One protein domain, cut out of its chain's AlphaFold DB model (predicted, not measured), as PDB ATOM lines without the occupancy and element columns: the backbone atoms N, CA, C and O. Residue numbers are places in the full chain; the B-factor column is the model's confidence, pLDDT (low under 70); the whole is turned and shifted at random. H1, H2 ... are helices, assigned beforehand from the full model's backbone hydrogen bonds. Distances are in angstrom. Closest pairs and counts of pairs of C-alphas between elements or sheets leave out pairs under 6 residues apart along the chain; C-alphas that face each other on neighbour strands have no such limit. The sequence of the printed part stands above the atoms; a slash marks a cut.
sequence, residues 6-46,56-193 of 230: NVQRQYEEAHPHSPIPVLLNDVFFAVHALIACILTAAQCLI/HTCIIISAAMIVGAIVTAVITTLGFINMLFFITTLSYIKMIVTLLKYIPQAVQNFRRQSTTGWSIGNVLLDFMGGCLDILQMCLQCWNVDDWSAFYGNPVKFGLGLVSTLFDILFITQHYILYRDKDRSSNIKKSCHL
ATOM      1  N   ASN A   6      41.400  35.898   0.723       70.50
ATOM      2  CA  ASN A   6      40.548  37.089   0.673       70.50
ATOM      3  C   ASN A   6      39.686  37.219   1.927       70.50
ATOM      4  O   ASN A   6      39.461  38.331   2.396       70.50
ATOM      5  N   VAL A   7      39.234  36.098   2.494       64.56
ATOM      6  CA  VAL A   7      38.429  36.100   3.723       64.56
ATOM      7  C   VAL A   7      39.292  36.409   4.947       64.56
ATOM      8  O   VAL A   7      38.828  37.103   5.846       64.56
ATOM      9  N   GLN A   8      40.543  35.940   4.967       66.94
ATOM     10  CA  GLN A   8      41.516  36.296   6.007       66.94
ATOM     11  C   GLN A   8      41.811  37.796   5.987       66.94
ATOM     12  O   GLN A   8      41.631  38.459   7.002       66.94
ATOM     13  N   ARG A   9      42.115  38.356   4.809       66.00
ATOM     14  CA  ARG A   9      42.342  39.796   4.642       66.00
ATOM     15  C   ARG A   9      41.125  40.640   5.033       66.00
ATOM     16  O   ARG A   9      41.273  41.610   5.759       66.00
ATOM     17  N   GLN A  10      39.914  40.254   4.619       64.94
ATOM     18  CA  GLN A  10      38.682  40.952   5.029       64.94
ATOM     19  C   GLN A  10      38.450  40.898   6.546       64.94
ATOM     20  O   GLN A  10      37.843  41.805   7.112       64.94
ATOM     21  N   TYR A  11      38.897  39.829   7.211       65.81
ATOM     22  CA  TYR A  11      38.818  39.709   8.663       65.81
ATOM     23  C   TYR A  11      39.862  40.584   9.364       65.81
ATOM     24  O   TYR A  11      39.507  41.275  10.313       65.81
ATOM     25  N   GLU A  12      41.101  40.600   8.869       67.94
ATOM     26  CA  GLU A  12      42.187  41.461   9.359       67.94
ATOM     27  C   GLU A  12      41.858  42.950   9.185       67.94
ATOM     28  O   GLU A  12      42.069  43.742  10.098       67.94
ATOM     29  N   GLU A  13      41.257  43.331   8.053       67.38
ATOM     30  CA  GLU A  13      40.774  44.697   7.811       67.38
ATOM     31  C   GLU A  13      39.628  45.085   8.761       67.38
ATOM     32  O   GLU A  13      39.548  46.230   9.203       67.38
ATOM     33  N   ALA A  14      38.745  44.140   9.101       63.47
ATOM     34  CA  ALA A  14      37.625  44.374  10.014       63.47
ATOM     35  C   ALA A  14      38.017  44.312  11.504       63.47
ATOM     36  O   ALA A  14      37.341  44.918  12.333       63.47
ATOM     37  N   HIS A  15      39.077  43.577  11.855       63.16
ATOM     38  CA  HIS A  15      39.543  43.354  13.228       63.16
ATOM     39  C   HIS A  15      41.084  43.411  13.300       63.16
ATOM     40  O   HIS A  15      41.727  42.383  13.512       63.16
ATOM     41  N   PRO A  16      41.693  44.607  13.183       58.06
ATOM     42  CA  PRO A  16      43.144  44.777  13.017       58.06
ATOM     43  C   PRO A  16      44.013  44.308  14.197       58.06
ATOM     44  O   PRO A  16      45.225  44.188  14.049       58.06
ATOM     45  N   HIS A  17      43.419  44.037  15.363       55.22
ATOM     46  CA  HIS A  17      44.126  43.555  16.556       55.22
ATOM     47  C   HIS A  17      43.827  42.090  16.900       55.22
ATOM     48  O   HIS A  17      44.398  41.563  17.844       55.22
ATOM     49  N   SER A  18      42.950  41.419  16.149       53.62
ATOM     50  CA  SER A  18      42.479  40.082  16.507       53.62
ATOM     51  C   SER A  18      43.125  39.032  15.596       53.62
ATOM     52  O   SER A  18      42.987  39.135  14.375       53.62
ATOM     53  N   PRO A  19      43.796  37.998  16.139       60.09
ATOM     54  CA  PRO A  19      44.316  36.911  15.316       60.09
ATOM     55  C   PRO A  19      43.172  36.181  14.600       60.09
ATOM     56  O   PRO A  19      42.041  36.133  15.097       60.09
ATOM     57  N   ILE A  20      43.461  35.596  13.432       64.31
ATOM     58  CA  ILE A  20      42.474  34.831  12.658       64.31
ATOM     59  C   ILE A  20      41.938  33.697  13.546       64.31
ATOM     60  O   ILE A  20      42.696  32.816  13.952       64.31
ATOM     61  N   PRO A  21      40.629  33.662  13.837       60.84
ATOM     62  CA  PRO A  21      40.099  32.875  14.940       60.84
ATOM     63  C   PRO A  21      39.684  31.465  14.496       60.84
ATOM     64  O   PRO A  21      38.767  30.892  15.083       60.84
ATOM     65  N   VAL A  22      40.257  30.968  13.395       64.81
ATOM     66  CA  VAL A  22      39.977  29.650  12.812       64.81
ATOM     67  C   VAL A  22      41.306  28.938  12.632       64.81
ATOM     68  O   VAL A  22      42.095  29.311  11.763       64.81
ATOM     69  N   LEU A  23      41.547  27.913  13.442       70.50
ATOM     70  CA  LEU A  23      42.734  27.069  13.350       70.50
ATOM     71  C   LEU A  23      42.430  25.760  12.617       70.50
ATOM     72  O   LEU A  23      41.285  25.372  12.392       70.50
ATOM     73  N   LEU A  24      43.492  25.045  12.242       72.69
ATOM     74  CA  LEU A  24      43.393  23.778  11.524       72.69
ATOM     75  C   LEU A  24      42.623  22.707  12.318       72.69
ATOM     76  O   LEU A  24      41.897  21.905  11.734       72.69
ATOM     77  N   ASN A  25      42.750  22.695  13.643       73.69
ATOM     78  CA  ASN A  25      42.030  21.755  14.498       73.69
ATOM     79  C   ASN A  25      40.507  22.002  14.481       73.69
ATOM     80  O   ASN A  25      39.753  21.030  14.500       73.69
ATOM     81  N   ASP A  26      40.055  23.249  14.307       69.44
ATOM     82  CA  ASP A  26      38.631  23.586  14.120       69.44
ATOM     83  C   ASP A  26      38.091  22.977  12.825       69.44
ATOM     84  O   ASP A  26      36.956  22.502  12.764       69.44
ATOM     85  N   VAL A  27      38.927  22.948  11.780       74.12
ATOM     86  CA  VAL A  27      38.585  22.352  10.483       74.12
ATOM     87  C   VAL A  27      38.432  20.838  10.614       74.12
ATOM     88  O   VAL A  27      37.436  20.289  10.145       74.12
ATOM     89  N   PHE A  28      39.370  20.157  11.281       79.00
ATOM     90  CA  PHE A  28      39.271  18.712  11.517       79.00
ATOM     91  C   PHE A  28      38.045  18.351  12.357       79.00
ATOM     92  O   PHE A  28      37.314  17.424  12.000       79.00
ATOM     93  N   PHE A  29      37.791  19.102  13.431       74.31
ATOM     94  CA  PHE A  29      36.620  18.899  14.276       74.31
ATOM     95  C   PHE A  29      35.316  19.078  13.483       74.31
ATOM     96  O   PHE A  29      34.448  18.206  13.515       74.31
ATOM     97  N   ALA A  30      35.205  20.151  12.694       72.06
ATOM     98  CA  ALA A  30      34.030  20.410  11.868       72.06
ATOM     99  C   ALA A  30      33.803  19.331  10.793       72.06
ATOM    100  O   ALA A  30      32.663  18.925  10.567       72.06
ATOM    101  N   VAL A  31      34.866  18.835  10.147       76.94
ATOM    102  CA  VAL A  31      34.772  17.746   9.155       76.94
ATOM    103  C   VAL A  31      34.327  16.442   9.814       76.94
ATOM    104  O   VAL A  31      33.445  15.764   9.290       76.94
ATOM    105  N   HIS A  32      34.884  16.097  10.977       81.31
ATOM    106  CA  HIS A  32      34.468  14.907  11.717       81.31
ATOM    107  C   HIS A  32      32.994  14.991  12.141       81.31
ATOM    108  O   HIS A  32      32.227  14.056  11.905       81.31
ATOM    109  N   ALA A  33      32.574  16.134  12.690       74.88
ATOM    110  CA  ALA A  33      31.185  16.382  13.061       74.88
ATOM    111  C   ALA A  33      30.240  16.306  11.849       74.88
ATOM    112  O   ALA A  33      29.143  15.755  11.947       74.88
ATOM    113  N   LEU A  34      30.666  16.800  10.682       75.06
ATOM    114  CA  LEU A  34      29.898  16.687   9.440       75.06
ATOM    115  C   LEU A  34      29.707  15.224   9.021       75.06
ATOM    116  O   LEU A  34      28.597  14.833   8.666       75.06
ATOM    117  N   ILE A  35      30.760  14.407   9.097       80.56
ATOM    118  CA  ILE A  35      30.681  12.971   8.798       80.56
ATOM    119  C   ILE A  35      29.708  12.287   9.761       80.56
ATOM    120  O   ILE A  35      28.823  11.559   9.314       80.56
ATOM    121  N   ALA A  36      29.805  12.561  11.064       79.12
ATOM    122  CA  ALA A  36      28.882  12.018  12.059       79.12
ATOM    123  C   ALA A  36      27.422  12.427  11.780       79.12
ATOM    124  O   ALA A  36      26.521  11.586  11.847       79.12
ATOM    125  N   CYS A  37      27.181  13.681  11.379       77.69
ATOM    126  CA  CYS A  37      25.860  14.159  10.964       77.69
ATOM    127  C   CYS A  37      25.328  13.415   9.732       77.69
ATOM    128  O   CYS A  37      24.160  13.033   9.714       77.69
ATOM    129  N   ILE A  38      26.166  13.177   8.719       78.50
ATOM    130  CA  ILE A  38      25.781  12.437   7.505       78.50
ATOM    131  C   ILE A  38      25.437  10.988   7.844       78.50
ATOM    132  O   ILE A  38      24.411  10.484   7.394       78.50
ATOM    133  N   LEU A  39      26.259  10.329   8.664       83.75
ATOM    134  CA  LEU A  39      25.997   8.965   9.122       83.75
ATOM    135  C   LEU A  39      24.686   8.890   9.907       83.75
ATOM    136  O   LEU A  39      23.870   8.011   9.646       83.75
ATOM    137  N   THR A  40      24.440   9.851  10.801       78.88
ATOM    138  CA  THR A  40      23.178   9.943  11.548       78.88
ATOM    139  C   THR A  40      21.991  10.160  10.608       78.88
ATOM    140  O   THR A  40      20.972   9.491  10.737       78.88
ATOM    141  N   ALA A  41      22.116  11.050   9.619       77.31
ATOM    142  CA  ALA A  41      21.062  11.299   8.639       77.31
ATOM    143  C   ALA A  41      20.764  10.053   7.789       77.31
ATOM    144  O   ALA A  41      19.601   9.730   7.556       77.31
ATOM    145  N   ALA A  42      21.800   9.320   7.376       80.94
ATOM    146  CA  ALA A  42      21.653   8.052   6.672       80.94
ATOM    147  C   ALA A  42      20.974   6.991   7.551       80.94
ATOM    148  O   ALA A  42      20.071   6.301   7.085       80.94
ATOM    149  N   GLN A  43      21.349   6.898   8.831       82.62
ATOM    150  CA  GLN A  43      20.694   6.013   9.797       82.62
ATOM    151  C   GLN A  43      19.220   6.359   9.967       82.62
ATOM    152  O   GLN A  43      18.407   5.441   9.991       82.62
ATOM    153  N   CYS A  44      18.867   7.646  10.028       75.44
ATOM    154  CA  CYS A  44      17.470   8.054  10.018       75.44
ATOM    155  C   CYS A  44      16.782   7.496   8.772       75.44
ATOM    156  O   CYS A  44      15.854   6.724   8.920       75.44
ATOM    157  N   LEU A  45      17.276   7.766   7.559       76.44
ATOM    158  CA  LEU A  45      16.636   7.308   6.314       76.44
ATOM    159  C   LEU A  45      16.484   5.779   6.186       76.44
ATOM    160  O   LEU A  45      15.543   5.327   5.538       76.44
ATOM    161  N   ILE A  46      17.405   5.000   6.763       81.69
ATOM    162  CA  ILE A  46      17.416   3.531   6.674       81.69
ATOM    163  C   ILE A  46      16.539   2.881   7.756       81.69
ATOM    164  O   ILE A  46      15.933   1.843   7.495       81.69
ATOM    165  N   HIS A  56       3.064  20.520  11.609       75.62
ATOM    166  CA  HIS A  56       3.172  21.412  10.447       75.62
ATOM    167  C   HIS A  56       3.827  22.758  10.788       75.62
ATOM    168  O   HIS A  56       4.593  23.284   9.986       75.62
ATOM    169  N   THR A  57       3.612  23.282  11.997       82.12
ATOM    170  CA  THR A  57       4.269  24.509  12.471       82.12
ATOM    171  C   THR A  57       5.791  24.355  12.518       82.12
ATOM    172  O   THR A  57       6.513  25.253  12.096       82.12
ATOM    173  N   CYS A  58       6.287  23.199  12.969       77.69
ATOM    174  CA  CYS A  58       7.722  22.911  13.013       77.69
ATOM    175  C   CYS A  58       8.315  22.826  11.603       77.69
ATOM    176  O   CYS A  58       9.410  23.336  11.367       77.69
ATOM    177  N   ILE A  59       7.582  22.225  10.659       80.25
ATOM    178  CA  ILE A  59       7.999  22.120   9.255       80.25
ATOM    179  C   ILE A  59       8.093  23.508   8.622       80.25
ATOM    180  O   ILE A  59       9.117  23.824   8.027       80.25
ATOM    181  N   ILE A  60       7.069  24.352   8.786       85.94
ATOM    182  CA  ILE A  60       7.034  25.701   8.197       85.94
ATOM    183  C   ILE A  60       8.179  26.561   8.737       85.94
ATOM    184  O   ILE A  60       8.900  27.182   7.959       85.94
ATOM    185  N   ILE A  61       8.384  26.565  10.057       84.94
ATOM    186  CA  ILE A  61       9.461  27.333  10.691       84.94
ATOM    187  C   ILE A  61      10.834  26.823  10.231       84.94
ATOM    188  O   ILE A  61      11.695  27.620   9.863       84.94
ATOM    189  N   SER A  62      11.035  25.503  10.189       80.56
ATOM    190  CA  SER A  62      12.303  24.914   9.739       80.56
ATOM    191  C   SER A  62      12.572  25.217   8.262       80.56
ATOM    192  O   SER A  62      13.682  25.602   7.905       80.56
ATOM    193  N   ALA A  63      11.548  25.115   7.412       84.56
ATOM    194  CA  ALA A  63      11.641  25.447   5.997       84.56
ATOM    195  C   ALA A  63      11.980  26.930   5.784       84.56
ATOM    196  O   ALA A  63      12.860  27.238   4.986       84.56
ATOM    197  N   ALA A  64      11.357  27.846   6.534       87.19
ATOM    198  CA  ALA A  64      11.655  29.275   6.454       87.19
ATOM    199  C   ALA A  64      13.121  29.586   6.804       87.19
ATOM    200  O   ALA A  64      13.777  30.350   6.097       87.19
ATOM    201  N   MET A  65      13.663  28.949   7.849       84.56
ATOM    202  CA  MET A  65      15.066  29.121   8.248       84.56
ATOM    203  C   MET A  65      16.041  28.562   7.201       84.56
ATOM    204  O   MET A  65      17.058  29.192   6.913       84.56
ATOM    205  N   ILE A  66      15.717  27.418   6.585       85.56
ATOM    206  CA  ILE A  66      16.508  26.829   5.490       85.56
ATOM    207  C   ILE A  66      16.499  27.747   4.265       85.56
ATOM    208  O   ILE A  66      17.553  28.022   3.696       85.56
ATOM    209  N   VAL A  67      15.331  28.270   3.884       88.19
ATOM    210  CA  VAL A  67      15.212  29.221   2.772       88.19
ATOM    211  C   VAL A  67      16.034  30.480   3.054       88.19
ATOM    212  O   VAL A  67      16.790  30.905   2.186       88.19
ATOM    213  N   GLY A  68      15.975  31.034   4.269       84.75
ATOM    214  CA  GLY A  68      16.804  32.179   4.664       84.75
ATOM    215  C   GLY A  68      18.310  31.909   4.540       84.75
ATOM    216  O   GLY A  68      19.055  32.748   4.027       84.75
ATOM    217  N   ALA A  69      18.765  30.715   4.933       84.75
ATOM    218  CA  ALA A  69      20.159  30.301   4.770       84.75
ATOM    219  C   ALA A  69      20.567  30.169   3.288       84.75
ATOM    220  O   ALA A  69      21.644  30.614   2.902       84.75
ATOM    221  N   ILE A  70      19.696  29.616   2.438       88.00
ATOM    222  CA  ILE A  70      19.955  29.487   0.995       88.00
ATOM    223  C   ILE A  70      19.990  30.863   0.323       88.00
ATOM    224  O   ILE A  70      20.899  31.143  -0.450       88.00
ATOM    225  N   VAL A  71      19.037  31.744   0.637       87.94
ATOM    226  CA  VAL A  71      18.977  33.102   0.076       87.94
ATOM    227  C   VAL A  71      20.244  33.879   0.420       87.94
ATOM    228  O   VAL A  71      20.877  34.450  -0.465       87.94
ATOM    229  N   THR A  72      20.663  33.857   1.685       83.75
ATOM    230  CA  THR A  72      21.905  34.520   2.110       83.75
ATOM    231  C   THR A  72      23.141  33.899   1.453       83.75
ATOM    232  O   THR A  72      24.045  34.636   1.060       83.75
ATOM    233  N   ALA A  73      23.166  32.581   1.227       85.50
ATOM    234  CA  ALA A  73      24.245  31.923   0.488       85.50
ATOM    235  C   ALA A  73      24.310  32.393  -0.971       85.50
ATOM    236  O   ALA A  73      25.376  32.783  -1.442       85.50
ATOM    237  N   VAL A  74      23.170  32.443  -1.666       87.88
ATOM    238  CA  VAL A  74      23.092  32.903  -3.061       87.88
ATOM    239  C   VAL A  74      23.548  34.359  -3.180       87.88
ATOM    240  O   VAL A  74      24.407  34.665  -4.005       87.88
ATOM    241  N   ILE A  75      23.061  35.251  -2.313       86.94
ATOM    242  CA  ILE A  75      23.460  36.671  -2.303       86.94
ATOM    243  C   ILE A  75      24.977  36.820  -2.084       86.94
ATOM    244  O   ILE A  75      25.611  37.664  -2.718       86.94
ATOM    245  N   THR A  76      25.572  35.964  -1.248       86.06
ATOM    246  CA  THR A  76      27.028  35.930  -1.021       86.06
ATOM    247  C   THR A  76      27.782  35.469  -2.264       86.06
ATOM    248  O   THR A  76      28.753  36.106  -2.658       86.06
ATOM    249  N   THR A  77      27.322  34.404  -2.932       81.06
ATOM    250  CA  THR A  77      27.959  33.909  -4.170       81.06
ATOM    251  C   THR A  77      27.886  34.908  -5.324       81.06
ATOM    252  O   THR A  77      28.751  34.902  -6.194       81.06
ATOM    253  N   LEU A  78      26.889  35.796  -5.307       86.56
ATOM    254  CA  LEU A  78      26.735  36.888  -6.266       86.56
ATOM    255  C   LEU A  78      27.593  38.123  -5.923       86.56
ATOM    256  O   LEU A  78      27.603  39.084  -6.687       86.56
ATOM    257  N   GLY A  79      28.308  38.118  -4.792       80.81
ATOM    258  CA  GLY A  79      29.229  39.186  -4.393       80.81
ATOM    259  C   GLY A  79      28.569  40.430  -3.791       80.81
ATOM    260  O   GLY A  79      29.251  41.426  -3.571       80.81
ATOM    261  N   PHE A  80      27.262  40.398  -3.499       80.19
ATOM    262  CA  PHE A  80      26.555  41.539  -2.899       80.19
ATOM    263  C   PHE A  80      26.859  41.728  -1.408       80.19
ATOM    264  O   PHE A  80      26.704  42.830  -0.885       80.19
ATOM    265  N   ILE A  81      27.259  40.659  -0.714       80.69
ATOM    266  CA  ILE A  81      27.601  40.678   0.713       80.69
ATOM    267  C   ILE A  81      28.923  39.954   0.957       80.69
ATOM    268  O   ILE A  81      29.232  38.957   0.305       80.69
ATOM    269  N   ASN A  82      29.694  40.448   1.928       79.44
ATOM    270  CA  ASN A  82      30.970  39.848   2.305       79.44
ATOM    271  C   ASN A  82      30.778  38.454   2.915       79.44
ATOM    272  O   ASN A  82      29.848  38.211   3.689       79.44
ATOM    273  N   MET A  83      31.735  37.563   2.656       75.44
ATOM    274  CA  MET A  83      31.748  36.198   3.195       75.44
ATOM    275  C   MET A  83      31.724  36.176   4.732       75.44
ATOM    276  O   MET A  83      31.110  35.302   5.342       75.44
ATOM    277  N   LEU A  84      32.344  37.166   5.380       69.56
ATOM    278  CA  LEU A  84      32.321  37.292   6.837       69.56
ATOM    279  C   LEU A  84      30.905  37.579   7.372       69.56
ATOM    280  O   LEU A  84      30.483  36.998   8.375       69.56
ATOM    281  N   PHE A  85      30.149  38.430   6.674       77.75
ATOM    282  CA  PHE A  85      28.760  38.738   7.016       77.75
ATOM    283  C   PHE A  85      27.859  37.512   6.829       77.75
ATOM    284  O   PHE A  85      26.997  37.238   7.665       77.75
ATOM    285  N   PHE A  86      28.110  36.721   5.786       79.94
ATOM    286  CA  PHE A  86      27.426  35.451   5.555       79.94
ATOM    287  C   PHE A  86      27.650  34.441   6.685       79.94
ATOM    288  O   PHE A  86      26.685  33.945   7.262       79.94
ATOM    289  N   ILE A  87      28.909  34.185   7.060       75.88
ATOM    290  CA  ILE A  87      29.258  33.258   8.153       75.88
ATOM    291  C   ILE A  87      28.633  33.715   9.481       75.88
ATOM    292  O   ILE A  87      28.091  32.904  10.239       75.88
ATOM    293  N   THR A  88      28.653  35.022   9.747       75.31
ATOM    294  CA  THR A  88      28.030  35.610  10.940       75.31
ATOM    295  C   THR A  88      26.511  35.407  10.927       75.31
ATOM    296  O   THR A  88      25.934  34.944  11.910       75.31
ATOM    297  N   THR A  89      25.859  35.660   9.790       78.94
ATOM    298  CA  THR A  89      24.410  35.472   9.610       78.94
ATOM    299  C   THR A  89      24.001  34.007   9.771       78.94
ATOM    300  O   THR A  89      23.041  33.711  10.482       78.94
ATOM    301  N   LEU A  90      24.760  33.069   9.195       79.25
ATOM    302  CA  LEU A  90      24.536  31.635   9.387       79.25
ATOM    303  C   LEU A  90      24.629  31.223  10.858       79.25
ATOM    304  O   LEU A  90      23.847  30.388  11.313       79.25
ATOM    305  N   SER A  91      25.549  31.820  11.613       76.19
ATOM    306  CA  SER A  91      25.716  31.530  13.038       76.19
ATOM    307  C   SER A  91      24.496  31.974  13.855       76.19
ATOM    308  O   SER A  91      24.006  31.216  14.694       76.19
ATOM    309  N   TYR A  92      23.926  33.143  13.547       77.38
ATOM    310  CA  TYR A  92      22.664  33.594  14.142       77.38
ATOM    311  C   TYR A  92      21.479  32.692  13.783       77.38
ATOM    312  O   TYR A  92      20.701  32.316  14.661       77.38
ATOM    313  N   ILE A  93      21.355  32.308  12.509       79.56
ATOM    314  CA  ILE A  93      20.311  31.382  12.045       79.56
ATOM    315  C   ILE A  93      20.424  30.054  12.800       79.56
ATOM    316  O   ILE A  93      19.425  29.572  13.337       79.56
ATOM    317  N   LYS A  94      21.636  29.492  12.912       78.50
ATOM    318  CA  LYS A  94      21.906  28.260  13.666       78.50
ATOM    319  C   LYS A  94      21.430  28.386  15.111       78.50
ATOM    320  O   LYS A  94      20.713  27.508  15.581       78.50
ATOM    321  N   MET A  95      21.762  29.482  15.790       73.69
ATOM    322  CA  MET A  95      21.338  29.722  17.171       73.69
ATOM    323  C   MET A  95      19.814  29.741  17.308       73.69
ATOM    324  O   MET A  95      19.257  29.032  18.143       73.69
ATOM    325  N   ILE A  96      19.116  30.488  16.455       79.25
ATOM    326  CA  ILE A  96      17.650  30.553  16.490       79.25
ATOM    327  C   ILE A  96      17.048  29.163  16.243       79.25
ATOM    328  O   ILE A  96      16.156  28.749  16.981       79.25
ATOM    329  N   VAL A  97      17.577  28.404  15.276       78.94
ATOM    330  CA  VAL A  97      17.166  27.012  15.040       78.94
ATOM    331  C   VAL A  97      17.367  26.171  16.299       78.94
ATOM    332  O   VAL A  97      16.443  25.458  16.685       78.94
ATOM    333  N   THR A  98      18.522  26.276  16.970       77.38
ATOM    334  CA  THR A  98      18.784  25.529  18.212       77.38
ATOM    335  C   THR A  98      17.789  25.860  19.317       77.38
ATOM    336  O   THR A  98      17.223  24.939  19.897       77.38
ATOM    337  N   LEU A  99      17.482  27.137  19.548       78.19
ATOM    338  CA  LEU A  99      16.504  27.555  20.557       78.19
ATOM    339  C   LEU A  99      15.105  27.021  20.239       78.19
ATOM    340  O   LEU A  99      14.439  26.451  21.104       78.19
ATOM    341  N   LEU A 100      14.681  27.149  18.979       81.12
ATOM    342  CA  LEU A 100      13.363  26.709  18.530       81.12
ATOM    343  C   LEU A 100      13.176  25.193  18.624       81.12
ATOM    344  O   LEU A 100      12.051  24.764  18.865       81.12
ATOM    345  N   LYS A 101      14.236  24.380  18.479       78.88
ATOM    346  CA  LYS A 101      14.153  22.925  18.717       78.88
ATOM    347  C   LYS A 101      14.305  22.561  20.196       78.88
ATOM    348  O   LYS A 101      13.612  21.669  20.681       78.88
ATOM    349  N   TYR A 102      15.188  23.237  20.927       76.56
ATOM    350  CA  TYR A 102      15.568  22.833  22.278       76.56
ATOM    351  C   TYR A 102      14.556  23.257  23.335       76.56
ATOM    352  O   TYR A 102      14.278  22.469  24.232       76.56
ATOM    353  N   ILE A 103      13.926  24.427  23.205       77.94
ATOM    354  CA  ILE A 103      12.865  24.864  24.125       77.94
ATOM    355  C   ILE A 103      11.689  23.872  24.154       77.94
ATOM    356  O   ILE A 103      11.362  23.375  25.237       77.94
ATOM    357  N   PRO A 104      11.044  23.517  23.022       77.56
ATOM    358  CA  PRO A 104       9.944  22.560  23.056       77.56
ATOM    359  C   PRO A 104      10.409  21.168  23.493       77.56
ATOM    360  O   PRO A 104       9.656  20.494  24.195       77.56
ATOM    361  N   GLN A 105      11.637  20.757  23.153       77.00
ATOM    362  CA  GLN A 105      12.205  19.493  23.629       77.00
ATOM    363  C   GLN A 105      12.355  19.485  25.158       77.00
ATOM    364  O   GLN A 105      11.906  18.545  25.811       77.00
ATOM    365  N   ALA A 106      12.901  20.548  25.749       78.94
ATOM    366  CA  ALA A 106      13.071  20.686  27.194       78.94
ATOM    367  C   ALA A 106      11.723  20.698  27.931       78.94
ATOM    368  O   ALA A 106      11.576  20.045  28.966       78.94
ATOM    369  N   VAL A 107      10.716  21.382  27.375       79.56
ATOM    370  CA  VAL A 107       9.347  21.392  27.918       79.56
ATOM    371  C   VAL A 107       8.710  20.007  27.829       79.56
ATOM    372  O   VAL A 107       8.055  19.569  28.775       79.56
ATOM    373  N   GLN A 108       8.889  19.286  26.720       77.25
ATOM    374  CA  GLN A 108       8.362  17.927  26.583       77.25
ATOM    375  C   GLN A 108       9.041  16.948  27.540       77.25
ATOM    376  O   GLN A 108       8.333  16.173  28.184       77.25
ATOM    377  N   ASN A 109      10.364  17.025  27.690       74.44
ATOM    378  CA  ASN A 109      11.110  16.248  28.679       74.44
ATOM    379  C   ASN A 109      10.581  16.531  30.092       74.44
ATOM    380  O   ASN A 109      10.307  15.599  30.848       74.44
ATOM    381  N   PHE A 110      10.337  17.808  30.415       76.25
ATOM    382  CA  PHE A 110       9.787  18.208  31.708       76.25
ATOM    383  C   PHE A 110       8.381  17.648  31.954       76.25
ATOM    384  O   PHE A 110       8.104  17.090  33.014       76.25
ATOM    385  N   ARG A 111       7.496  17.740  30.954       76.00
ATOM    386  CA  ARG A 111       6.112  17.247  31.042       76.00
ATOM    387  C   ARG A 111       6.016  15.724  31.105       76.00
ATOM    388  O   ARG A 111       5.149  15.208  31.801       76.00
ATOM    389  N   ARG A 112       6.864  15.004  30.363       71.31
ATOM    390  CA  ARG A 112       6.891  13.529  30.346       71.31
ATOM    391  C   ARG A 112       7.616  12.951  31.556       71.31
ATOM    392  O   ARG A 112       7.385  11.799  31.909       71.31
ATOM    393  N   GLN A 113       8.468  13.755  32.194       68.44
ATOM    394  CA  GLN A 113       9.360  13.335  33.270       68.44
ATOM    395  C   GLN A 113      10.184  12.086  32.911       68.44
ATOM    396  O   GLN A 113      10.394  11.203  33.740       68.44
ATOM    397  N   SER A 114      10.563  11.980  31.640       58.41
ATOM    398  CA  SER A 114      11.297  10.865  31.056       58.41
ATOM    399  C   SER A 114      11.986  11.379  29.796       58.41
ATOM    400  O   SER A 114      11.397  12.118  29.001       58.41
ATOM    401  N   THR A 115      13.244  10.988  29.637       64.75
ATOM    402  CA  THR A 115      14.069  11.223  28.446       64.75
ATOM    403  C   THR A 115      14.306   9.926  27.664       64.75
ATOM    404  O   THR A 115      15.185   9.865  26.805       64.75
ATOM    405  N   THR A 116      13.548   8.868  27.973       54.66
ATOM    406  CA  THR A 116      13.691   7.540  27.371       54.66
ATOM    407  C   THR A 116      13.167   7.547  25.929       54.66
ATOM    408  O   THR A 116      12.035   7.950  25.668       54.66
ATOM    409  N   GLY A 117      14.001   7.104  24.980       58.69
ATOM    410  CA  GLY A 117      13.686   7.075  23.541       58.69
ATOM    411  C   GLY A 117      14.366   8.158  22.689       58.69
ATOM    412  O   GLY A 117      14.142   8.195  21.483       58.69
ATOM    413  N   TRP A 118      15.208   9.012  23.282       63.56
ATOM    414  CA  TRP A 118      16.039   9.987  22.567       63.56
ATOM    415  C   TRP A 118      17.530   9.711  22.806       63.56
ATOM    416  O   TRP A 118      17.938   9.422  23.932       63.56
ATOM    417  N   SER A 119      18.347   9.788  21.749       65.06
ATOM    418  CA  SER A 119      19.797   9.585  21.848       65.06
ATOM    419  C   SER A 119      20.465  10.807  22.481       65.06
ATOM    420  O   SER A 119      20.720  11.807  21.810       65.06
ATOM    421  N   ILE A 120      20.777  10.707  23.776       69.00
ATOM    422  CA  ILE A 120      21.548  11.718  24.521       69.00
ATOM    423  C   ILE A 120      22.987  11.857  23.994       69.00
ATOM    424  O   ILE A 120      23.621  12.890  24.194       69.00
ATOM    425  N   GLY A 121      23.494  10.838  23.286       65.50
ATOM    426  CA  GLY A 121      24.865  10.791  22.776       65.50
ATOM    427  C   GLY A 121      25.217  11.963  21.860       65.50
ATOM    428  O   GLY A 121      26.297  12.527  21.998       65.50
ATOM    429  N   ASN A 122      24.290  12.401  21.002       69.00
ATOM    430  CA  ASN A 122      24.526  13.560  20.135       69.00
ATOM    431  C   ASN A 122      24.665  14.859  20.933       69.00
ATOM    432  O   ASN A 122      25.490  15.695  20.596       69.00
ATOM    433  N   VAL A 123      23.910  15.007  22.024       73.25
ATOM    434  CA  VAL A 123      24.001  16.194  22.884       73.25
ATOM    435  C   VAL A 123      25.251  16.173  23.753       73.25
ATOM    436  O   VAL A 123      25.858  17.212  23.967       73.25
ATOM    437  N   LEU A 124      25.696  14.997  24.200       65.62
ATOM    438  CA  LEU A 124      26.995  14.859  24.863       65.62
ATOM    439  C   LEU A 124      28.159  15.185  23.919       65.62
ATOM    440  O   LEU A 124      29.136  15.792  24.349       65.62
ATOM    441  N   LEU A 125      28.051  14.804  22.645       67.88
ATOM    442  CA  LEU A 125      29.061  15.100  21.633       67.88
ATOM    443  C   LEU A 125      29.095  16.599  21.305       67.88
ATOM    444  O   LEU A 125      30.178  17.184  21.289       67.88
ATOM    445  N   ASP A 126      27.931  17.233  21.138       70.50
ATOM    446  CA  ASP A 126      27.814  18.688  20.968       70.50
ATOM    447  C   ASP A 126      28.380  19.440  22.191       70.50
ATOM    448  O   ASP A 126      29.172  20.372  22.030       70.50
ATOM    449  N   PHE A 127      28.082  18.973  23.410       68.88
ATOM    450  CA  PHE A 127      28.619  19.533  24.653       68.88
ATOM    451  C   PHE A 127      30.141  19.424  24.743       68.88
ATOM    452  O   PHE A 127      30.817  20.403  25.061       68.88
ATOM    453  N   MET A 128      30.692  18.236  24.471       67.88
ATOM    454  CA  MET A 128      32.139  18.019  24.460       67.88
ATOM    455  C   MET A 128      32.810  18.894  23.402       67.88
ATOM    456  O   MET A 128      33.847  19.489  23.685       67.88
ATOM    457  N   GLY A 129      32.197  19.027  22.224       67.88
ATOM    458  CA  GLY A 129      32.635  19.938  21.172       67.88
ATOM    459  C   GLY A 129      32.697  21.391  21.634       67.88
ATOM    460  O   GLY A 129      33.731  22.034  21.484       67.88
ATOM    461  N   GLY A 130      31.627  21.889  22.260       70.69
ATOM    462  CA  GLY A 130      31.582  23.245  22.811       70.69
ATOM    463  C   GLY A 130      32.589  23.471  23.945       70.69
ATOM    464  O   GLY A 130      33.244  24.508  23.992       70.69
ATOM    465  N   CYS A 131      32.778  22.492  24.833       67.31
ATOM    466  CA  CYS A 131      33.770  22.583  25.909       67.31
ATOM    467  C   CYS A 131      35.208  22.627  25.374       67.31
ATOM    468  O   CYS A 131      36.031  23.379  25.895       67.31
ATOM    469  N   LEU A 132      35.511  21.834  24.343       70.19
ATOM    470  CA  LEU A 132      36.824  21.824  23.697       70.19
ATOM    471  C   LEU A 132      37.091  23.126  22.924       70.19
ATOM    472  O   LEU A 132      38.202  23.642  23.005       70.19
ATOM    473  N   ASP A 133      36.079  23.690  22.256       71.50
ATOM    474  CA  ASP A 133      36.163  24.983  21.555       71.50
ATOM    475  C   ASP A 133      36.427  26.145  22.533       71.50
ATOM    476  O   ASP A 133      37.325  26.963  22.328       71.50
ATOM    477  N   ILE A 134      35.727  26.170  23.674       72.12
ATOM    478  CA  ILE A 134      35.974  27.159  24.736       72.12
ATOM    479  C   ILE A 134      37.383  26.992  25.317       72.12
ATOM    480  O   ILE A 134      38.097  27.982  25.481       72.12
ATOM    481  N   LEU A 135      37.811  25.757  25.600       73.25
ATOM    482  CA  LEU A 135      39.154  25.489  26.118       73.25
ATOM    483  C   LEU A 135      40.235  25.977  25.147       73.25
ATOM    484  O   LEU A 135      41.214  26.592  25.565       73.25
ATOM    485  N   GLN A 136      40.048  25.746  23.851       70.94
ATOM    486  CA  GLN A 136      40.951  26.237  22.823       70.94
ATOM    487  C   GLN A 136      40.981  27.767  22.755       70.94
ATOM    488  O   GLN A 136      42.068  28.340  22.696       70.94
ATOM    489  N   MET A 137      39.824  28.436  22.789       69.06
ATOM    490  CA  MET A 137      39.754  29.902  22.845       69.06
ATOM    491  C   MET A 137      40.493  30.447  24.073       69.06
ATOM    492  O   MET A 137      41.254  31.408  23.955       69.06
ATOM    493  N   CYS A 138      40.348  29.807  25.237       71.88
ATOM    494  CA  CYS A 138      41.083  30.170  26.449       71.88
ATOM    495  C   CYS A 138      42.599  29.984  26.291       71.88
ATOM    496  O   CYS A 138      43.359  30.874  26.668       71.88
ATOM    497  N   LEU A 139      43.050  28.868  25.710       70.81
ATOM    498  CA  LEU A 139      44.474  28.612  25.464       70.81
ATOM    499  C   LEU A 139      45.079  29.608  24.465       70.81
ATOM    500  O   LEU A 139      46.224  30.022  24.629       70.81
ATOM    501  N   GLN A 140      44.317  30.032  23.456       67.25
ATOM    502  CA  GLN A 140      44.755  31.053  22.504       67.25
ATOM    503  C   GLN A 140      44.847  32.441  23.139       67.25
ATOM    504  O   GLN A 140      45.847  33.122  22.932       67.25
ATOM    505  N   CYS A 141      43.854  32.839  23.943       67.75
ATOM    506  CA  CYS A 141      43.902  34.102  24.686       67.75
ATOM    507  C   CYS A 141      45.081  34.122  25.665       67.75
ATOM    508  O   CYS A 141      45.759  35.136  25.784       67.75
ATOM    509  N   TRP A 142      45.367  32.987  26.314       69.56
ATOM    510  CA  TRP A 142      46.539  32.845  27.178       69.56
ATOM    511  C   TRP A 142      47.841  32.998  26.387       69.56
ATOM    512  O   TRP A 142      48.756  33.677  26.825       69.56
ATOM    513  N   ASN A 143      47.942  32.376  25.214       72.81
ATOM    514  CA  ASN A 143      49.173  32.391  24.428       72.81
ATOM    515  C   ASN A 143      49.456  33.736  23.730       72.81
ATOM    516  O   ASN A 143      50.608  34.034  23.433       72.81
ATOM    517  N   VAL A 144      48.420  34.519  23.420       67.75
ATOM    518  CA  VAL A 144      48.542  35.819  22.730       67.75
ATOM    519  C   VAL A 144      48.542  36.994  23.725       67.75
ATOM    520  O   VAL A 144      48.784  38.125  23.318       67.75
ATOM    521  N   ASP A 145      48.290  36.737  25.018       61.66
ATOM    522  CA  ASP A 145      48.122  37.734  26.095       61.66
ATOM    523  C   ASP A 145      47.096  38.846  25.778       61.66
ATOM    524  O   ASP A 145      47.013  39.862  26.472       61.66
ATOM    525  N   ASP A 146      46.264  38.644  24.752       62.78
ATOM    526  CA  ASP A 146      45.237  39.580  24.321       62.78
ATOM    527  C   ASP A 146      43.839  38.994  24.546       62.78
ATOM    528  O   ASP A 146      43.368  38.090  23.852       62.78
ATOM    529  N   TRP A 147      43.156  39.554  25.542       63.69
ATOM    530  CA  TRP A 147      41.781  39.219  25.908       63.69
ATOM    531  C   TRP A 147      40.757  40.025  25.094       63.69
ATOM    532  O   TRP A 147      39.547  39.831  25.253       63.69
ATOM    533  N   SER A 148      41.208  40.919  24.204       56.53
ATOM    534  CA  SER A 148      40.342  41.722  23.339       56.53
ATOM    535  C   SER A 148      39.509  40.858  22.392       56.53
ATOM    536  O   SER A 148      38.375  41.218  22.098       56.53
ATOM    537  N   ALA A 149      39.984  39.669  22.006       52.91
ATOM    538  CA  ALA A 149      39.212  38.701  21.226       52.91
ATOM    539  C   ALA A 149      37.978  38.162  21.986       52.91
ATOM    540  O   ALA A 149      36.963  37.829  21.370       52.91
ATOM    541  N   PHE A 150      38.035  38.129  23.324       57.94
ATOM    542  CA  PHE A 150      36.947  37.683  24.199       57.94
ATOM    543  C   PHE A 150      35.850  38.754  24.347       57.94
ATOM    544  O   PHE A 150      34.661  38.438  24.335       57.94
ATOM    545  N   TYR A 151      36.238  40.034  24.427       55.81
ATOM    546  CA  TYR A 151      35.310  41.169  24.567       55.81
ATOM    547  C   TYR A 151      34.895  41.812  23.233       55.81
ATOM    548  O   TYR A 151      33.823  42.406  23.139       55.81
ATOM    549  N   GLY A 152      35.724  41.689  22.199       51.97
ATOM    550  CA  GLY A 152      35.553  42.312  20.886       51.97
ATOM    551  C   GLY A 152      34.559  41.590  19.978       51.97
ATOM    552  O   GLY A 152      34.117  42.162  18.985       51.97
ATOM    553  N   ASN A 153      34.159  40.358  20.316       57.59
ATOM    554  CA  ASN A 153      33.166  39.604  19.552       57.59
ATOM    555  C   ASN A 153      32.140  38.893  20.465       57.59
ATOM    556  O   ASN A 153      32.102  37.660  20.537       57.59
ATOM    557  N   PRO A 154      31.274  39.660  21.161       55.34
ATOM    558  CA  PRO A 154      30.316  39.126  22.137       55.34
ATOM    559  C   PRO A 154      29.317  38.140  21.517       55.34
ATOM    560  O   PRO A 154      28.767  37.283  22.202       55.34
ATOM    561  N   VAL A 155      29.112  38.231  20.204       55.50
ATOM    562  CA  VAL A 155      28.253  37.336  19.430       55.50
ATOM    563  C   VAL A 155      28.859  35.937  19.364       55.50
ATOM    564  O   VAL A 155      28.170  34.964  19.654       55.50
ATOM    565  N   LYS A 156      30.150  35.819  19.030       57.47
ATOM    566  CA  LYS A 156      30.840  34.524  18.928       57.47
ATOM    567  C   LYS A 156      30.944  33.833  20.290       57.47
ATOM    568  O   LYS A 156      30.687  32.637  20.391       57.47
ATOM    569  N   PHE A 157      31.225  34.605  21.340       66.06
ATOM    570  CA  PHE A 157      31.246  34.106  22.715       66.06
ATOM    571  C   PHE A 157      29.852  33.677  23.206       66.06
ATOM    572  O   PHE A 157      29.684  32.574  23.727       66.06
ATOM    573  N   GLY A 158      28.831  34.511  22.983       64.94
ATOM    574  CA  GLY A 158      27.449  34.210  23.361       64.94
ATOM    575  C   GLY A 158      26.889  32.975  22.653       64.94
ATOM    576  O   GLY A 158      26.154  32.203  23.266       64.94
ATOM    577  N   LEU A 159      27.281  32.741  21.395       64.50
ATOM    578  CA  LEU A 159      26.910  31.548  20.627       64.50
ATOM    579  C   LEU A 159      27.426  30.253  21.269       64.50
ATOM    580  O   LEU A 159      26.655  29.303  21.411       64.50
ATOM    581  N   GLY A 160      28.699  30.224  21.674       64.44
ATOM    582  CA  GLY A 160      29.283  29.077  22.374       64.44
ATOM    583  C   GLY A 160      28.626  28.860  23.735       64.44
ATOM    584  O   GLY A 160      28.131  27.774  24.023       64.44
ATOM    585  N   LEU A 161      28.512  29.928  24.531       69.44
ATOM    586  CA  LEU A 161      27.980  29.865  25.893       69.44
ATOM    587  C   LEU A 161      26.516  29.404  25.943       69.44
ATOM    588  O   LEU A 161      26.171  28.532  26.740       69.44
ATOM    589  N   VAL A 162      25.647  29.968  25.096       69.88
ATOM    590  CA  VAL A 162      24.224  29.595  25.060       69.88
ATOM    591  C   VAL A 162      24.062  28.135  24.643       69.88
ATOM    592  O   VAL A 162      23.273  27.424  25.263       69.88
ATOM    593  N   SER A 163      24.826  27.662  23.652       69.25
ATOM    594  CA  SER A 163      24.791  26.253  23.238       69.25
ATOM    595  C   SER A 163      25.193  25.327  24.388       69.25
ATOM    596  O   SER A 163      24.430  24.433  24.750       69.25
ATOM    597  N   THR A 164      26.327  25.606  25.039       72.25
ATOM    598  CA  THR A 164      26.837  24.808  26.161       72.25
ATOM    599  C   THR A 164      25.864  24.773  27.345       72.25
ATOM    600  O   THR A 164      25.689  23.725  27.965       72.25
ATOM    601  N   LEU A 165      25.177  25.881  27.649       77.12
ATOM    602  CA  LEU A 165      24.174  25.929  28.721       77.12
ATOM    603  C   LEU A 165      22.970  25.018  28.447       77.12
ATOM    604  O   LEU A 165      22.515  24.325  29.359       77.12
ATOM    605  N   PHE A 166      22.454  24.998  27.214       69.69
ATOM    606  CA  PHE A 166      21.352  24.098  26.853       69.69
ATOM    607  C   PHE A 166      21.770  22.629  26.922       69.69
ATOM    608  O   PHE A 166      20.997  21.804  27.414       69.69
ATOM    609  N   ASP A 167      22.995  22.314  26.509       75.88
ATOM    610  CA  ASP A 167      23.511  20.952  26.586       75.88
ATOM    611  C   ASP A 167      23.633  20.474  28.046       75.88
ATOM    612  O   ASP A 167      23.168  19.382  28.383       75.88
ATOM    613  N   ILE A 168      24.140  21.322  28.954       76.81
ATOM    614  CA  ILE A 168      24.177  21.044  30.405       76.81
ATOM    615  C   ILE A 168      22.768  20.794  30.952       76.81
ATOM    616  O   ILE A 168      22.566  19.888  31.767       76.81
ATOM    617  N   LEU A 169      21.781  21.576  30.507       79.19
ATOM    618  CA  LEU A 169      20.387  21.431  30.925       79.19
ATOM    619  C   LEU A 169      19.843  20.045  30.541       79.19
ATOM    620  O   LEU A 169      19.235  19.368  31.371       79.19
ATOM    621  N   PHE A 170      20.119  19.580  29.321       74.50
ATOM    622  CA  PHE A 170      19.708  18.251  28.865       74.50
ATOM    623  C   PHE A 170      20.438  17.112  29.581       74.50
ATOM    624  O   PHE A 170      19.794  16.133  29.964       74.50
ATOM    625  N   ILE A 171      21.742  17.250  29.828       75.62
ATOM    626  CA  ILE A 171      22.530  16.285  30.612       75.62
ATOM    627  C   ILE A 171      21.976  16.189  32.040       75.62
ATOM    628  O   ILE A 171      21.773  15.091  32.557       75.62
ATOM    629  N   THR A 172      21.650  17.329  32.653       77.00
ATOM    630  CA  THR A 172      21.054  17.399  33.995       77.00
ATOM    631  C   THR A 172      19.676  16.735  34.029       77.00
ATOM    632  O   THR A 172      19.401  15.922  34.914       77.00
ATOM    633  N   GLN A 173      18.813  17.020  33.047       69.69
ATOM    634  CA  GLN A 173      17.504  16.368  32.936       69.69
ATOM    635  C   GLN A 173      17.640  14.843  32.807       69.69
ATOM    636  O   GLN A 173      16.939  14.107  33.500       69.69
ATOM    637  N   HIS A 174      18.553  14.372  31.957       70.94
ATOM    638  CA  HIS A 174      18.717  12.952  31.655       70.94
ATOM    639  C   HIS A 174      19.360  12.164  32.808       70.94
ATOM    640  O   HIS A 174      18.824  11.145  33.239       70.94
ATOM    641  N   TYR A 175      20.494  12.634  33.338       68.88
ATOM    642  CA  TYR A 175      21.302  11.865  34.292       68.88
ATOM    643  C   TYR A 175      20.969  12.122  35.762       68.88
ATOM    644  O   TYR A 175      21.191  11.236  36.590       68.88
ATOM    645  N   ILE A 176      20.459  13.309  36.103       70.62
ATOM    646  CA  ILE A 176      20.207  13.696  37.498       70.62
ATOM    647  C   ILE A 176      18.713  13.607  37.820       70.62
ATOM    648  O   ILE A 176      18.351  13.004  38.825       70.62
ATOM    649  N   LEU A 177      17.841  14.167  36.974       65.56
ATOM    650  CA  LEU A 177      16.427  14.340  37.327       65.56
ATOM    651  C   LEU A 177      15.541  13.120  37.020       65.56
ATOM    652  O   LEU A 177      14.661  12.795  37.813       65.56
ATOM    653  N   TYR A 178      15.746  12.443  35.885       64.50
ATOM    654  CA  TYR A 178      14.850  11.361  35.434       64.50
ATOM    655  C   TYR A 178      15.413   9.942  35.571       64.50
ATOM    656  O   TYR A 178      14.740   8.974  35.210       64.50
ATOM    657  N   ARG A 179      16.582   9.799  36.204       55.97
ATOM    658  CA  ARG A 179      17.271   8.515  36.407       55.97
ATOM    659  C   ARG A 179      16.439   7.469  37.167       55.97
ATOM    660  O   ARG A 179      16.525   6.282  36.858       55.97
ATOM    661  N   ASP A 180      15.595   7.883  38.115       52.88
ATOM    662  CA  ASP A 180      14.826   6.951  38.959       52.88
ATOM    663  C   ASP A 180      13.565   6.375  38.288       52.88
ATOM    664  O   ASP A 180      13.154   5.249  38.587       52.88
ATOM    665  N   LYS A 181      12.961   7.082  37.323       53.72
ATOM    666  CA  LYS A 181      11.760   6.586  36.622       53.72
ATOM    667  C   LYS A 181      12.076   5.524  35.574       53.72
ATOM    668  O   LYS A 181      11.287   4.592  35.389       53.72
ATOM    669  N   ASP A 182      13.240   5.611  34.937       52.47
ATOM    670  CA  ASP A 182      13.715   4.578  34.012       52.47
ATOM    671  C   ASP A 182      14.027   3.265  34.753       52.47
ATOM    672  O   ASP A 182      13.768   2.178  34.227       52.47
ATOM    673  N   ARG A 183      14.461   3.352  36.021       50.19
ATOM    674  CA  ARG A 183      14.645   2.193  36.904       50.19
ATOM    675  C   ARG A 183      13.308   1.574  37.324       50.19
ATOM    676  O   ARG A 183      13.132   0.370  37.171       50.19
ATOM    677  N   SER A 184      12.332   2.369  37.774       50.09
ATOM    678  CA  SER A 184      11.000   1.849  38.144       50.09
ATOM    679  C   SER A 184      10.207   1.273  36.965       50.09
ATOM    680  O   SER A 184       9.468   0.306  37.151       50.09
ATOM    681  N   SER A 185      10.333   1.834  35.759       54.16
ATOM    682  CA  SER A 185       9.649   1.310  34.566       54.16
ATOM    683  C   SER A 185      10.286   0.021  34.039       54.16
ATOM    684  O   SER A 185       9.550  -0.894  33.670       54.16
ATOM    685  N   ASN A 186      11.621  -0.106  34.081       54.47
ATOM    686  CA  ASN A 186      12.301  -1.376  33.802       54.47
ATOM    687  C   ASN A 186      11.961  -2.445  34.841       54.47
ATOM    688  O   ASN A 186      11.659  -3.570  34.461       54.47
ATOM    689  N   ILE A 187      11.918  -2.098  36.132       57.56
ATOM    690  CA  ILE A 187      11.514  -3.036  37.190       57.56
ATOM    691  C   ILE A 187      10.064  -3.499  36.988       57.56
ATOM    692  O   ILE A 187       9.793  -4.691  37.085       57.56
ATOM    693  N   LYS A 188       9.131  -2.600  36.635       53.62
ATOM    694  CA  LYS A 188       7.741  -2.984  36.322       53.62
ATOM    695  C   LYS A 188       7.630  -3.851  35.069       53.62
ATOM    696  O   LYS A 188       6.860  -4.804  35.084       53.62
ATOM    697  N   LYS A 189       8.392  -3.557  34.009       54.69
ATOM    698  CA  LYS A 189       8.442  -4.408  32.806       54.69
ATOM    699  C   LYS A 189       9.027  -5.783  33.111       54.69
ATOM    700  O   LYS A 189       8.460  -6.770  32.669       54.69
ATOM    701  N   SER A 190      10.098  -5.848  33.901       55.81
ATOM    702  CA  SER A 190      10.706  -7.113  34.313       55.81
ATOM    703  C   SER A 190       9.748  -7.920  35.186       55.81
ATOM    704  O   SER A 190       9.557  -9.096  34.932       55.81
ATOM    705  N   CYS A 191       9.059  -7.283  36.138       51.97
ATOM    706  CA  CYS A 191       8.060  -7.939  36.985       51.97
ATOM    707  C   CYS A 191       6.849  -8.445  36.184       51.97
ATOM    708  O   CYS A 191       6.332  -9.516  36.477       51.97
ATOM    709  N   HIS A 192       6.401  -7.703  35.165       55.44
ATOM    710  CA  HIS A 192       5.290  -8.112  34.302       55.44
ATOM    711  C   HIS A 192       5.697  -9.209  33.304       55.44
ATOM    712  O   HIS A 192       4.873 -10.042  32.939       55.44
ATOM    713  N   LEU A 193       6.959  -9.226  32.867       59.88
ATOM    714  CA  LEU A 193       7.509 -10.303  32.044       59.88
ATOM    715  C   LEU A 193       7.671 -11.583  32.874       59.88
ATOM    716  O   LEU A 193       7.234 -12.638  32.439       59.88
TER     717      LEU A 193
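This is residues 6 to 46 and 56 to 193 of the 230 residues of the protein "Lysosomal Cystine Transporter" of Dictyocaulus viviparus (UniProt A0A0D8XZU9). Five long helices stand in a loose, open curve, in the order H3, H4, H7, H5 and H2, with H2 only near H5. H1 sits crosswise at the first residues of H4, and residues 183 to 193 of H8 stick out at the far end of the long axis. The printed part has 179 residues with eight named helices, H1 to H8 in that order along the chain, and no named strand: the class is all helix. The whole is loose, with a radius of gyration of the C-alphas of 20.1 A, and elongated, spanning 69 by 41 by 27 A.

Begin at H1, residues 6 to 14, which touches residues 83 to 84 alone of H4, residues 83 to 112; the closest C-alphas, of Val 7 and Met 83, are 6.7 A apart, and the lines are about perpendicular at 85 degrees. Next comes H2, residues 24 to 46, which is close to but not clearly touching H5, residues 121 to 144: the closest C-alphas, of Asp 26 and Asp 133, are 8.0 A apart, at a shallow tilt of 9 degrees, opposite ways. Beyond the cut, H3, residues 56 to 77, forms a helical hairpin with H4; they touch through residues 83 to 97 alone of H4, closest at the C-alphas of Thr 76 and Met 83, 6.3 A, at a shallow tilt of 13 degrees, opposite ways. H4 is the hub and also touches H7, residues 154 to 177, closest at the C-alphas of Met 95 and Leu 159, 6.8 A, at a shallow tilt of 20 degrees, the same way. Residues 123 to 134 of H5 touch residues 160 to 171 of H7, closest at the C-alphas of Phe 127 and Asp 167, 5.6 A, at a steep tilt of 40 degrees, opposite ways. H6, residues 148 to 151, is close to but not clearly touching H5, with the closest C-alphas, of Cys 141 and Ala 149, 7.4 A apart. H8, residues 179 to 193, and H7 meet only through their link. In H1, H2, H3 and H5 every O i to N i+4 pair is within hydrogen-bond range; the counts are 25 of 26 in H4, 19 of 20 in H7 and 10 of 11 in H8, and H6 is too short for such a pair.

Find C-alpha 6 at (40.548, 37.089, 0.673), where H1 begins. H2 runs 33.3 A, H3 31.4 A, H4 43.2 A, H5 34.5 A and H7 32.2 A from first to last C-alpha. Look for C-alpha 83 at (31.748, 36.198, 3.195), where H4 begins, and for C-alpha 193 at (7.509, -10.303, 32.044), where H8 ends.

The two C-alphas farthest apart, of Glu 13 and His 192, are 68.9 A apart. Residues 47 to 55 are not printed, and C-alphas 46 and 56 are 23.2 A apart across the cut. Of the links that are printed whole, none is long. The mean pLDDT of the printed part is 71.1; 78 residues are under 70, among them 7 to 22, 144 to 163 and 177 to 193.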